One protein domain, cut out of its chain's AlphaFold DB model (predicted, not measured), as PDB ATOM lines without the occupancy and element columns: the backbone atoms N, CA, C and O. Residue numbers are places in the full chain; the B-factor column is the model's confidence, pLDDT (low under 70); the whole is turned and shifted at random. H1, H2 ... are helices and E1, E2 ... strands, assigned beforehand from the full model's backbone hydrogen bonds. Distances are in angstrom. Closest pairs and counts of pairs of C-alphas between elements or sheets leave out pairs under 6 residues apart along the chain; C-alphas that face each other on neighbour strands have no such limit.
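Overview. This is residues 16 to 109 of the 202 residues of the protein "HicB-like domain-containing protein" of Desulfocucumis palustris (UniProt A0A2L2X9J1). A small three-stranded sheet has one long helix, H3, slanting over one of its faces, and H3 runs on past the sheet to where H2 packs on its last part, residues 90 to 99. The other face of the sheet has no helix, and residues 17 to 23 stick out at the N-terminal side. The printed part has 94 residues, in the order H1 H2 E1 E2 E3 H3; the sheet, E1 - E2 - E3, is antiparallel, and the class is mixed, helices and strands. The whole is loose, with a radius of gyration of the C-alphas of 16.2 A, and flat, spanning 45 by 44 by 18 A.

Along the chain. E1 is residues 50 to 55, 16.4 A long; E2 is 60 to 65, 16.9 A; E3 is 73 to 76, 10.6 A. H3, residues 79 to 99, measures 30.3 A, from C-alpha 79 at (161.497, 155.455, 115.008) to C-alpha 99 at (156.045, 136.351, 92.190). H2 is residues 32 to 43, 16.2 A; H1 is 22 to 25, 6.1 A, beginning at (150.344, 152.803, 84.343).

Arrangement. E1, E2 and E3 form a meander, each strand the antiparallel neighbour of the one before. In hairpin E1 and E2, N 52 and O 63 are 3.0 A apart; in hairpin E2 and E3, N 64 and O 74 are 3.0 A apart, both within hydrogen-bond range. H3 is on the sheet, two layers, only just slantwise at 31 degrees to E3 on the local plane; the closest C-alphas of E3 and H3, Gly 76 and Ala 82, are 4.1 A apart. H2 and H3 touch at a steep tilt of 43 degrees, opposite ways, with C-alphas of Cys 39 and Tyr 95 closest at 6.1 A. H1 is apart from H2, H3 and the three strands. H2 and H3 have every O i to N i+4 pair within hydrogen-bond range; H1 is too short for one.

Size, cuts and confidence. The C-alphas farthest apart, Asn 18 and Asp 109, are 47.6 A apart. The printed part has no cut and no long link. Residues 16 to 28 and 108 to 109 have pLDDT under 70.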
ATOM      1  N   MET A  16     156.049 153.798  78.010       59.09
ATOM      2  CA  MET A  16     155.771 153.784  79.453       59.09
ATOM      3  C   MET A  16     155.550 155.196  80.027       59.09
ATOM      4  O   MET A  16     154.769 155.373  80.956       59.09
ATOM      5  N   PHE A  17     156.199 156.222  79.462       63.41
ATOM      6  CA  PHE A  17     156.076 157.612  79.929       63.41
ATOM      7  C   PHE A  17     154.883 158.365  79.322       63.41
ATOM      8  O   PHE A  17     154.601 159.487  79.738       63.41
ATOM      9  N   ASN A  18     154.194 157.765  78.347       64.75
ATOM     10  CA  ASN A  18     153.079 158.377  77.622       64.75
ATOM     11  C   ASN A  18     151.732 157.680  77.879       64.75
ATOM     12  O   ASN A  18     150.727 158.069  77.278       64.75
ATOM     13  N   CYS A  19     151.681 156.663  78.744       56.50
ATOM     14  CA  CYS A  19     150.434 155.967  79.035       56.50
ATOM     15  C   CYS A  19     149.565 156.753  80.027       56.50
ATOM     16  O   CYS A  19     150.049 157.294  81.019       56.50
ATOM     17  N   SER A  20     148.255 156.798  79.765       67.69
ATOM     18  CA  SER A  20     147.272 157.365  80.702       67.69
ATOM     19  C   SER A  20     146.956 156.416  81.863       67.69
ATOM     20  O   SER A  20     146.391 156.855  82.861       67.69
ATOM     21  N   ASN A  21     147.309 155.131  81.731       65.06
ATOM     22  CA  ASN A  21     147.110 154.113  82.749       65.06
ATOM     23  C   ASN A  21     148.386 153.277  82.927       65.06
ATOM     24  O   ASN A  21     148.762 152.499  82.054       65.06
ATOM     25  N   ILE A  22     149.067 153.466  84.055       64.38
ATOM     26  CA  ILE A  22     150.344 152.803  84.343       64.38
ATOM     27  C   ILE A  22     150.169 151.297  84.601       64.38
ATOM     28  O   ILE A  22     151.115 150.534  84.424       64.38
ATOM     29  N   ASP A  23     148.946 150.879  84.944       65.31
ATOM     30  CA  ASP A  23     148.603 149.505  85.316       65.31
ATOM     31  C   ASP A  23     148.699 148.524  84.135       65.31
ATOM     32  O   ASP A  23     148.788 147.319  84.338       65.31
ATOM     33  N   GLU A  24     148.740 149.021  82.893       62.38
ATOM     34  CA  GLU A  24     148.873 148.205  81.673       62.38
ATOM     35  C   GLU A  24     150.271 147.566  81.519       62.38
ATOM     36  O   GLU A  24     150.452 146.658  80.714       62.38
ATOM     37  N   TYR A  25     151.252 148.019  82.305       63.94
ATOM     38  CA  TYR A  25     152.637 147.527  82.301       63.94
ATOM     39  C   TYR A  25     153.035 146.814  83.600       63.94
ATOM     40  O   TYR A  25     154.217 146.547  83.820       63.94
ATOM     41  N   ILE A  26     152.074 146.538  84.482       65.56
ATOM     42  CA  ILE A  26     152.305 145.735  85.680       65.56
ATOM     43  C   ILE A  26     152.052 144.275  85.301       65.56
ATOM     44  O   ILE A  26     150.919 143.897  85.010       65.56
ATOM     45  N   ASP A  27     153.104 143.455  85.303       67.81
ATOM     46  CA  ASP A  27     152.984 142.010  85.103       67.81
ATOM     47  C   ASP A  27     152.294 141.390  86.327       67.81
ATOM     48  O   ASP A  27     152.917 141.142  87.361       67.81
ATOM     49  N   ILE A  28     150.982 141.178  86.225       67.50
ATOM     50  CA  ILE A  28     150.206 140.475  87.250       67.50
ATOM     51  C   ILE A  28     150.364 138.971  86.994       67.50
ATOM     52  O   ILE A  28     150.054 138.513  85.889       67.50
ATOM     53  N   PRO A  29     150.831 138.179  87.975       70.62
ATOM     54  CA  PRO A  29     150.953 136.740  87.796       70.62
ATOM     55  C   PRO A  29     149.577 136.118  87.513       70.62
ATOM     56  O   PRO A  29     148.602 136.415  88.201       70.62
ATOM     57  N   GLU A  30     149.501 135.197  86.544       70.75
ATOM     58  CA  GLU A  30     148.252 134.504  86.161       70.75
ATOM     59  C   GLU A  30     147.585 133.760  87.337       70.75
ATOM     60  O   GLU A  30     146.395 133.453  87.287       70.75
ATOM     61  N   ASN A  31     148.340 133.493  88.408       76.69
ATOM     62  CA  ASN A  31     147.917 132.754  89.593       76.69
ATOM     63  C   ASN A  31     147.878 133.629  90.866       76.69
ATOM     64  O   ASN A  31     148.328 133.230  91.939       76.69
ATOM     65  N   GLU A  32     147.353 134.850  90.736       75.19
ATOM     66  CA  GLU A  32     147.273 135.872  91.794       75.19
ATOM     67  C   GLU A  32     146.696 135.346  93.124       75.19
ATOM     68  O   GLU A  32     147.145 135.724  94.208       75.19
ATOM     69  N   GLN A  33     145.716 134.445  93.056       79.38
ATOM     70  CA  GLN A  33     145.046 133.906  94.237       79.38
ATOM     71  C   GLN A  33     145.983 133.028  95.088       79.38
ATOM     72  O   GLN A  33     146.052 133.216  96.301       79.38
ATOM     73  N   GLU A  34     146.766 132.149  94.457       80.00
ATOM     74  CA  GLU A  34     147.761 131.305  95.139       80.00
ATOM     75  C   GLU A  34     148.916 132.142  95.712       80.00
ATOM     76  O   GLU A  34     149.371 131.915  96.835       80.00
ATOM     77  N   VAL A  35     149.364 133.159  94.966       82.06
ATOM     78  CA  VAL A  35     150.414 134.092  95.409       82.06
ATOM     79  C   VAL A  35     149.987 134.823  96.680       82.06
ATOM     80  O   VAL A  35     150.756 134.896  97.641       82.06
ATOM     81  N   ASN A  36     148.751 135.323  96.722       84.44
ATOM     82  CA  ASN A  36     148.216 136.023  97.886       84.44
ATOM     83  C   ASN A  36     148.081 135.103  99.109       84.44
ATOM     84  O   ASN A  36     148.419 135.519 100.218       84.44
ATOM     85  N   GLU A  37     147.646 133.856  98.923       83.31
ATOM     86  CA  GLU A  37     147.563 132.866 100.005       83.31
ATOM     87  C   GLU A  37     148.942 132.589 100.619       83.31
ATOM     88  O   GLU A  37     149.115 132.725 101.833       83.31
ATOM     89  N   ARG A  38     149.957 132.331  99.782       82.19
ATOM     90  CA  ARG A  38     151.348 132.160 100.233       82.19
ATOM     91  C   ARG A  38     151.876 133.409 100.942       82.19
ATOM     92  O   ARG A  38     152.531 133.299 101.976       82.19
ATOM     93  N   CYS A  39     151.573 134.613 100.444       85.94
ATOM     94  CA  CYS A  39     151.988 135.863 101.093       85.94
ATOM     95  C   CYS A  39     151.457 135.973 102.530       85.94
ATOM     96  O   CYS A  39     152.192 136.387 103.429       85.94
ATOM     97  N   VAL A  40     150.194 135.597 102.760       85.94
ATOM     98  CA  VAL A  40     149.561 135.660 104.090       85.94
ATOM     99  C   VAL A  40     150.271 134.747 105.091       85.94
ATOM    100  O   VAL A  40     150.453 135.140 106.246       85.94
ATOM    101  N   GLU A  41     150.727 133.569 104.664       83.94
ATOM    102  CA  GLU A  41     151.482 132.649 105.522       83.94
ATOM    103  C   GLU A  41     152.775 133.290 106.044       83.94
ATOM    104  O   GLU A  41     153.016 133.301 107.253       83.94
ATOM    105  N   TYR A  42     153.571 133.901 105.160       84.06
ATOM    106  CA  TYR A  42     154.831 134.546 105.546       84.06
ATOM    107  C   TYR A  42     154.635 135.872 106.284       84.06
ATOM    108  O   TYR A  42     155.473 136.246 107.105       84.06
ATOM    109  N   LEU A  43     153.541 136.597 106.037       86.50
ATOM    110  CA  LEU A  43     153.254 137.850 106.739       86.50
ATOM    111  C   LEU A  43     152.992 137.643 108.233       86.50
ATOM    112  O   LEU A  43     153.384 138.502 109.027       86.50
ATOM    113  N   ASN A  44     152.408 136.499 108.602       85.62
ATOM    114  CA  ASN A  44     152.130 136.118 109.989       85.62
ATOM    115  C   ASN A  44     153.381 135.710 110.783       85.62
ATOM    116  O   ASN A  44     153.313 135.578 112.006       85.62
ATOM    117  N   ILE A  45     154.519 135.508 110.116       84.81
ATOM    118  CA  ILE A  45     155.788 135.209 110.779       84.81
ATOM    119  C   ILE A  45     156.346 136.497 111.394       84.81
ATOM    120  O   ILE A  45     156.397 137.546 110.738       84.81
ATOM    121  N   ASP A  46     156.772 136.407 112.653       84.12
ATOM    122  CA  ASP A  46     157.397 137.511 113.378       84.12
ATOM    123  C   ASP A  46     158.891 137.581 113.037       84.12
ATOM    124  O   ASP A  46     159.675 136.714 113.425       84.12
ATOM    125  N   TYR A  47     159.270 138.592 112.253       86.12
ATOM    126  CA  TYR A  47     160.655 138.815 111.847       86.12
ATOM    127  C   TYR A  47     161.299 139.830 112.786       86.12
ATOM    128  O   TYR A  47     160.720 140.900 113.000       86.12
ATOM    129  N   PRO A  48     162.522 139.575 113.284       87.25
ATOM    130  CA  PRO A  48     163.221 140.532 114.126       87.25
ATOM    131  C   PRO A  48     163.416 141.857 113.385       87.25
ATOM    132  O   PRO A  48     163.622 141.890 112.171       87.25
ATOM    133  N   ILE A  49     163.367 142.961 114.125       90.50
ATOM    134  CA  ILE A  49     163.572 144.308 113.593       90.50
ATOM    135  C   ILE A  49     164.851 144.874 114.202       90.50
ATOM    136  O   ILE A  49     165.012 144.901 115.422       90.50
ATOM    137  N   THR A  50     165.748 145.374 113.355       90.31
ATOM    138  CA  THR A  50     166.919 146.142 113.787       90.31
ATOM    139  C   THR A  50     166.689 147.619 113.485       90.31
ATOM    140  O   THR A  50     166.479 147.982 112.331       90.31
ATOM    141  N   LEU A  51     166.751 148.477 114.511       93.31
ATOM    142  CA  LEU A  51     166.737 149.936 114.353       93.31
ATOM    143  C   LEU A  51     168.110 150.533 114.642       93.31
ATOM    144  O   LEU A  51     168.704 150.271 115.689       93.31
ATOM    145  N   HIS A  52     168.554 151.428 113.770       92.56
ATOM    146  CA  HIS A  52     169.740 152.243 113.995       92.56
ATOM    147  C   HIS A  52     169.482 153.702 113.618       92.56
ATOM    148  O   HIS A  52     168.822 154.005 112.626       92.56
ATOM    149  N   LYS A  53     170.000 154.620 114.442       92.50
ATOM    150  CA  LYS A  53     169.980 156.054 114.147       92.50
ATOM    151  C   LYS A  53     171.188 156.386 113.281       92.50
ATOM    152  O   LYS A  53     172.314 156.068 113.663       92.50
ATOM    153  N   VAL A  54     170.953 157.049 112.161       90.50
ATOM    154  CA  VAL A  54     171.993 157.606 111.302       90.50
ATOM    155  C   VAL A  54     172.006 159.115 111.505       90.50
ATOM    156  O   VAL A  54     170.970 159.774 111.438       90.50
ATOM    157  N   VAL A  55     173.186 159.640 111.824       88.88
ATOM    158  CA  VAL A  55     173.449 161.075 111.963       88.88
ATOM    159  C   VAL A  55     174.262 161.469 110.740       88.88
ATOM    160  O   VAL A  55     175.373 160.967 110.571       88.88
ATOM    161  N   ASP A  56     173.682 162.303 109.885       83.88
ATOM    162  CA  ASP A  56     174.338 162.866 108.705       83.88
ATOM    163  C   ASP A  56     174.428 164.390 108.845       83.88
ATOM    164  O   ASP A  56     173.660 164.996 109.592       83.88
ATOM    165  N   ASP A  57     175.342 165.021 108.108       78.75
ATOM    166  CA  ASP A  57     175.643 166.456 108.226       78.75
ATOM    167  C   ASP A  57     174.414 167.353 107.964       78.75
ATOM    168  O   ASP A  57     174.367 168.498 108.417       78.75
ATOM    169  N   ASN A  58     173.410 166.828 107.248       74.44
ATOM    170  CA  ASN A  58     172.203 167.555 106.854       74.44
ATOM    171  C   ASN A  58     170.927 167.126 107.600       74.44
ATOM    172  O   ASN A  58     170.005 167.936 107.712       74.44
ATOM    173  N   SER A  59     170.832 165.882 108.083       80.00
ATOM    174  CA  SER A  59     169.624 165.385 108.760       80.00
ATOM    175  C   SER A  59     169.858 164.086 109.529       80.00
ATOM    176  O   SER A  59     170.423 163.133 108.994       80.00
ATOM    177  N   ASP A  60     169.316 164.019 110.743       89.25
ATOM    178  CA  ASP A  60     169.216 162.786 111.523       89.25
ATOM    179  C   ASP A  60     168.009 161.964 111.059       89.25
ATOM    180  O   ASP A  60     166.892 162.477 111.020       89.25
ATOM    181  N   TYR A  61     168.205 160.673 110.788       91.06
ATOM    182  CA  TYR A  61     167.116 159.759 110.440       91.06
ATOM    183  C   TYR A  61     167.304 158.377 111.071       91.06
ATOM    184  O   TYR A  61     168.380 158.002 111.542       91.06
ATOM    185  N   TRP A  62     166.225 157.609 111.116       93.50
ATOM    186  CA  TRP A  62     166.200 156.232 111.586       93.50
ATOM    187  C   TRP A  62     166.145 155.287 110.403       93.50
ATOM    188  O   TRP A  62     165.409 155.522 109.450       93.50
ATOM    189  N   VAL A  63     166.901 154.202 110.487       92.75
ATOM    190  CA  VAL A  63     166.834 153.090 109.546       92.75
ATOM    191  C   VAL A  63     166.320 151.876 110.300       92.75
ATOM    192  O   VAL A  63     166.820 151.555 111.382       92.75
ATOM    193  N   ALA A  64     165.313 151.229 109.727       93.81
ATOM    194  CA  ALA A  64     164.750 149.984 110.215       93.81
ATOM    195  C   ALA A  64     164.961 148.899 109.155       93.81
ATOM    196  O   ALA A  64     164.782 149.144 107.962       93.81
ATOM    197  N   GLU A  65     165.364 147.704 109.570       92.62
ATOM    198  CA  GLU A  65     165.550 146.573 108.661       92.62
ATOM    199  C   GLU A  65     165.159 145.245 109.306       92.62
ATOM    200  O   GLU A  65     165.276 145.066 110.523       92.62
ATOM    201  N   HIS A  66     164.735 144.303 108.465       90.19
ATOM    202  CA  HIS A  66     164.602 142.898 108.833       90.19
ATOM    203  C   HIS A  66     165.897 142.163 108.448       90.19
ATOM    204  O   HIS A  66     166.133 141.949 107.259       90.19
ATOM    205  N   PRO A  67     166.749 141.749 109.406       84.25
ATOM    206  CA  PRO A  67     168.036 141.121 109.099       84.25
ATOM    207  C   PRO A  67     167.879 139.767 108.388       84.25
ATOM    208  O   PRO A  67     168.744 139.376 107.603       84.25
ATOM    209  N   ASP A  68     166.756 139.084 108.616       83.81
ATOM    210  CA  ASP A  68     166.430 137.810 107.971       83.81
ATOM    211  C   ASP A  68     165.881 137.981 106.543       83.81
ATOM    212  O   ASP A  68     165.933 137.042 105.752       83.81
ATOM    213  N   LEU A  69     165.414 139.183 106.177       87.06
ATOM    214  CA  LEU A  69     164.908 139.510 104.840       87.06
ATOM    215  C   LEU A  69     165.915 140.425 104.122       87.06
ATOM    216  O   LEU A  69     165.849 141.653 104.240       87.06
ATOM    217  N   PRO A  70     166.891 139.869 103.377       82.31
ATOM    218  CA  PRO A  70     167.983 140.658 102.821       82.31
ATOM    219  C   PRO A  70     167.464 141.735 101.861       82.31
ATOM    220  O   PRO A  70     166.813 141.450 100.857       82.31
ATOM    221  N   GLY A  71     167.805 142.988 102.158       84.12
ATOM    222  CA  GLY A  71     167.382 144.143 101.368       84.12
ATOM    223  C   GLY A  71     166.044 144.752 101.796       84.12
ATOM    224  O   GLY A  71     165.720 145.832 101.311       84.12
ATOM    225  N   CYS A  72     165.312 144.139 102.734       91.19
ATOM    226  CA  CYS A  72     164.125 144.732 103.346       91.19
ATOM    227  C   CYS A  72     164.540 145.755 104.415       91.19
ATOM    228  O   CYS A  72     164.605 145.456 105.610       91.19
ATOM    229  N   LYS A  73     164.859 146.968 103.957       92.00
ATOM    230  CA  LYS A  73     165.271 148.100 104.789       92.00
ATOM    231  C   LYS A  73     164.511 149.359 104.399       92.00
ATOM    232  O   LYS A  73     164.298 149.623 103.216       92.00
ATOM    233  N   THR A  74     164.166 150.164 105.384       94.19
ATOM    234  CA  THR A  74     163.473 151.438 105.202       94.19
ATOM    235  C   THR A  74     164.091 152.496 106.097       94.19
ATOM    236  O   THR A  74     164.910 152.205 106.970       94.19
ATOM    237  N   HIS A  75     163.728 153.747 105.852       92.69
ATOM    238  CA  HIS A  75     164.110 154.855 106.707       92.69
ATOM    239  C   HIS A  75     162.881 155.679 107.089       92.69
ATOM    240  O   HIS A  75     161.839 155.614 106.434       92.69
ATOM    241  N   GLY A  76     163.013 156.444 108.163       92.12
ATOM    242  CA  GLY A  76     162.019 157.396 108.637       92.12
ATOM    243  C   GLY A  76     162.684 158.486 109.466       92.12
ATOM    244  O   GLY A  76     163.770 158.294 110.008       92.12
ATOM    245  N   GLU A  77     162.043 159.642 109.572       89.62
ATOM    246  CA  GLU A  77     162.517 160.742 110.419       89.62
ATOM    247  C   GLU A  77     162.379 160.376 111.906       89.62
ATOM    248  O   GLU A  77     163.187 160.778 112.747       89.62
ATOM    249  N   THR A  78     161.389 159.539 112.231       92.56
ATOM    250  CA  THR A  78     161.149 158.992 113.571       92.56
ATOM    251  C   THR A  78     161.281 157.470 113.598       92.56
ATOM    252  O   THR A  78     161.222 156.797 112.566       92.56
ATOM    253  N   LYS A  79     161.445 156.910 114.804       91.56
ATOM    254  CA  LYS A  79     161.497 155.455 115.008       91.56
ATOM    255  C   LYS A  79     160.211 154.792 114.532       91.56
ATOM    256  O   LYS A  79     160.253 153.776 113.851       91.56
ATOM    257  N   GLU A  80     159.082 155.386 114.895       93.62
ATOM    258  CA  GLU A  80     157.746 154.883 114.606       93.62
ATOM    259  C   GLU A  80     157.500 154.877 113.098       93.62
ATOM    260  O   GLU A  80     157.064 153.869 112.554       93.62
ATOM    261  N   GLN A  81     157.878 155.958 112.407       92.88
ATOM    262  CA  GLN A  81     157.762 156.043 110.953       92.88
ATOM    263  C   GLN A  81     158.632 154.994 110.254       92.88
ATOM    264  O   GLN A  81     158.175 154.358 109.309       92.88
ATOM    265  N   ALA A  82     159.867 154.782 110.719       92.25
ATOM    266  CA  ALA A  82     160.742 153.760 110.153       92.25
ATOM    267  C   ALA A  82     160.144 152.347 110.310       92.25
ATOM    268  O   ALA A  82     160.202 151.559 109.370       92.25
ATOM    269  N   ILE A  83     159.516 152.048 111.453       92.88
ATOM    270  CA  ILE A  83     158.842 150.763 111.699       92.88
ATOM    271  C   ILE A  83     157.610 150.602 110.805       92.88
ATOM    272  O   ILE A  83     157.487 149.581 110.137       92.88
ATOM    273  N   THR A  84     156.733 151.606 110.725       93.75
ATOM    274  CA  THR A  84     155.555 151.549 109.844       93.75
ATOM    275  C   THR A  84     155.961 151.357 108.385       93.75
ATOM    276  O   THR A  84     155.427 150.492 107.696       93.75
ATOM    277  N   ASN A  85     156.976 152.095 107.928       92.94
ATOM    278  CA  ASN A  85     157.513 151.922 106.583       92.94
ATOM    279  C   ASN A  85     158.082 150.511 106.385       92.94
ATOM    280  O   ASN A  85     157.946 149.942 105.304       92.94
ATOM    281  N   LEU A  86     158.735 149.944 107.406       92.94
ATOM    282  CA  LEU A  86     159.289 148.592 107.348       92.94
ATOM    283  C   LEU A  86     158.197 147.523 107.204       92.94
ATOM    284  O   LEU A  86     158.389 146.580 106.442       92.94
ATOM    285  N   GLU A  87     157.051 147.676 107.872       91.50
ATOM    286  CA  GLU A  87     155.915 146.754 107.733       91.50
ATOM    287  C   GLU A  87     155.353 146.738 106.306       91.50
ATOM    288  O   GLU A  87     155.044 145.673 105.766       91.50
ATOM    289  N   ASP A  88     155.257 147.900 105.663       92.12
ATOM    290  CA  ASP A  88     154.819 147.979 104.268       92.12
ATOM    291  C   ASP A  88     155.886 147.452 103.304       92.12
ATOM    292  O   ASP A  88     155.572 146.708 102.371       92.12
ATOM    293  N   ALA A  89     157.164 147.736 103.571       92.44
ATOM    294  CA  ALA A  89     158.265 147.161 102.807       92.44
ATOM    295  C   ALA A  89     158.311 145.632 102.920       92.44
ATOM    296  O   ALA A  89     158.561 144.968 101.916       92.44
ATOM    297  N   LYS A  90     158.006 145.058 104.092       91.69
ATOM    298  CA  LYS A  90     157.902 143.604 104.296       91.69
ATOM    299  C   LYS A  90     156.864 142.990 103.353       91.69
ATOM    300  O   LYS A  90     157.158 141.982 102.716       91.69
ATOM    301  N   LYS A  91     155.679 143.602 103.227       91.69
ATOM    302  CA  LYS A  91     154.616 143.126 102.319       91.69
ATOM    303  C   LYS A  91     155.084 143.117 100.869       91.69
ATOM    304  O   LYS A  91     154.979 142.088 100.208       91.69
ATOM    305  N   GLY A  92     155.643 144.234 100.403       89.88
ATOM    306  CA  GLY A  92     156.148 144.346  99.034       89.88
ATOM    307  C   GLY A  92     157.299 143.379  98.747       89.88
ATOM    308  O   GLY A  92     157.336 142.759  97.689       89.88
ATOM    309  N   TRP A  93     158.207 143.199  99.709       92.75
ATOM    310  CA  TRP A  93     159.348 142.293  99.582       92.75
ATOM    311  C   TRP A  93     158.910 140.828  99.462       92.75
ATOM    312  O   TRP A  93     159.381 140.122  98.574       92.75
ATOM    313  N   ILE A  94     157.987 140.380 100.323       90.25
ATOM    314  CA  ILE A  94     157.446 139.009 100.301       90.25
ATOM    315  C   ILE A  94     156.685 138.757  98.998       90.25
ATOM    316  O   ILE A  94     156.907 137.735  98.353       90.25
ATOM    317  N   TYR A  95     155.836 139.704  98.590       89.12
ATOM    318  CA  TYR A  95     155.066 139.597  97.353       89.12
ATOM    319  C   TYR A  95     155.974 139.452  96.129       89.12
ATOM    320  O   TYR A  95     155.793 138.528  95.339       89.12
ATOM    321  N   ALA A  96     156.999 140.305  96.013       87.88
ATOM    322  CA  ALA A  96     157.960 140.242  94.915       87.88
ATOM    323  C   ALA A  96     158.684 138.887  94.866       87.88
ATOM    324  O   ALA A  96     158.784 138.285  93.802       87.88
ATOM    325  N   LYS A  97     159.128 138.364  96.017       89.44
ATOM    326  CA  LYS A  97     159.817 137.068  96.071       89.44
ATOM    327  C   LYS A  97     158.942 135.897  95.652       89.44
ATOM    328  O   LYS A  97     159.415 135.028  94.931       89.44
ATOM    329  N   ILE A  98     157.676 135.895  96.056       87.25
ATOM    330  CA  ILE A  98     156.739 134.837  95.670       87.25
ATOM    331  C   ILE A  98     156.380 134.942  94.182       87.25
ATOM    332  O   ILE A  98     156.254 133.910  93.528       87.25
ATOM    333  N   CYS A  99     156.259 136.156  93.631       84.88
ATOM    334  CA  CYS A  99     156.045 136.351  92.190       84.88
ATOM    335  C   CYS A  99     157.223 135.833  91.350       84.88
ATOM    336  O   CYS A  99     157.000 135.265  90.285       84.88
ATOM    337  N   ASP A 100     158.450 135.976  91.856       84.56
ATOM    338  CA  ASP A 100     159.673 135.460  91.227       84.56
ATOM    339  C   ASP A 100     159.896 133.945  91.463       84.56
ATOM    340  O   ASP A 100     160.928 133.407  91.061       84.56
ATOM    341  N   ASP A 101     158.949 133.253  92.114       82.19
ATOM    342  CA  ASP A 101     159.042 131.847  92.548       82.19
ATOM    343  C   ASP A 101     160.288 131.550  93.412       82.19
ATOM    344  O   ASP A 101     160.887 130.476  93.363       82.19
ATOM    345  N   GLU A 102     160.696 132.527  94.229       81.00
ATOM    346  CA  GLU A 102     161.785 132.401  95.196       81.00
ATOM    347  C   GLU A 102     161.268 132.134  96.620       81.00
ATOM    348  O   GLU A 102     160.244 132.663  97.064       81.00
ATOM    349  N   ASP A 103     162.025 131.344  97.388       80.94
ATOM    350  CA  ASP A 103     161.706 131.050  98.787       80.94
ATOM    351  C   ASP A 103     161.917 132.265  99.707       80.94
ATOM    352  O   ASP A 103     162.951 132.944  99.675       80.94
ATOM    353  N   VAL A 104     160.961 132.487 100.613       84.50
ATOM    354  CA  VAL A 104     161.055 133.510 101.661       84.50
ATOM    355  C   VAL A 104     161.778 132.926 102.889       84.50
ATOM    356  O   VAL A 104     161.345 131.902 103.427       84.50
ATOM    357  N   PRO A 105     162.873 133.553 103.366       80.62
ATOM    358  CA  PRO A 105     163.599 133.093 104.547       80.62
ATOM    359  C   PRO A 105     162.723 133.108 105.799       80.62
ATOM    360  O   PRO A 105     162.004 134.070 106.021       80.62
ATOM    361  N   ILE A 106     162.836 132.094 106.658       80.69
ATOM    362  CA  ILE A 106     162.152 132.056 107.961       80.69
ATOM    363  C   ILE A 106     163.166 132.417 109.066       80.69
ATOM    364  O   ILE A 106     164.290 131.896 109.030       80.69
ATOM    365  N   PRO A 107     162.804 133.274 110.044       72.06
ATOM    366  CA  PRO A 107     163.667 133.635 111.167       72.06
ATOM    367  C   PRO A 107     164.106 132.419 111.984       72.06
ATOM    368  O   PRO A 107     163.303 131.531 112.272       72.06
ATOM    369  N   GLY A 108     165.365 132.422 112.429       62.00
ATOM    370  CA  GLY A 108     165.787 131.591 113.560       62.00
ATOM    371  C   GLY A 108     166.506 130.274 113.270       62.00
ATOM    372  O   GLY A 108     166.379 129.390 114.096       62.00
ATOM    373  N   ASP A 109     167.237 130.123 112.155       54.09
ATOM    374  CA  ASP A 109     168.533 129.385 112.114       54.09
ATOM    375  C   ASP A 109     168.955 129.010 110.684       54.09
ATOM    376  O   ASP A 109     170.146 128.931 110.374       54.09
TER     377      ASP A 109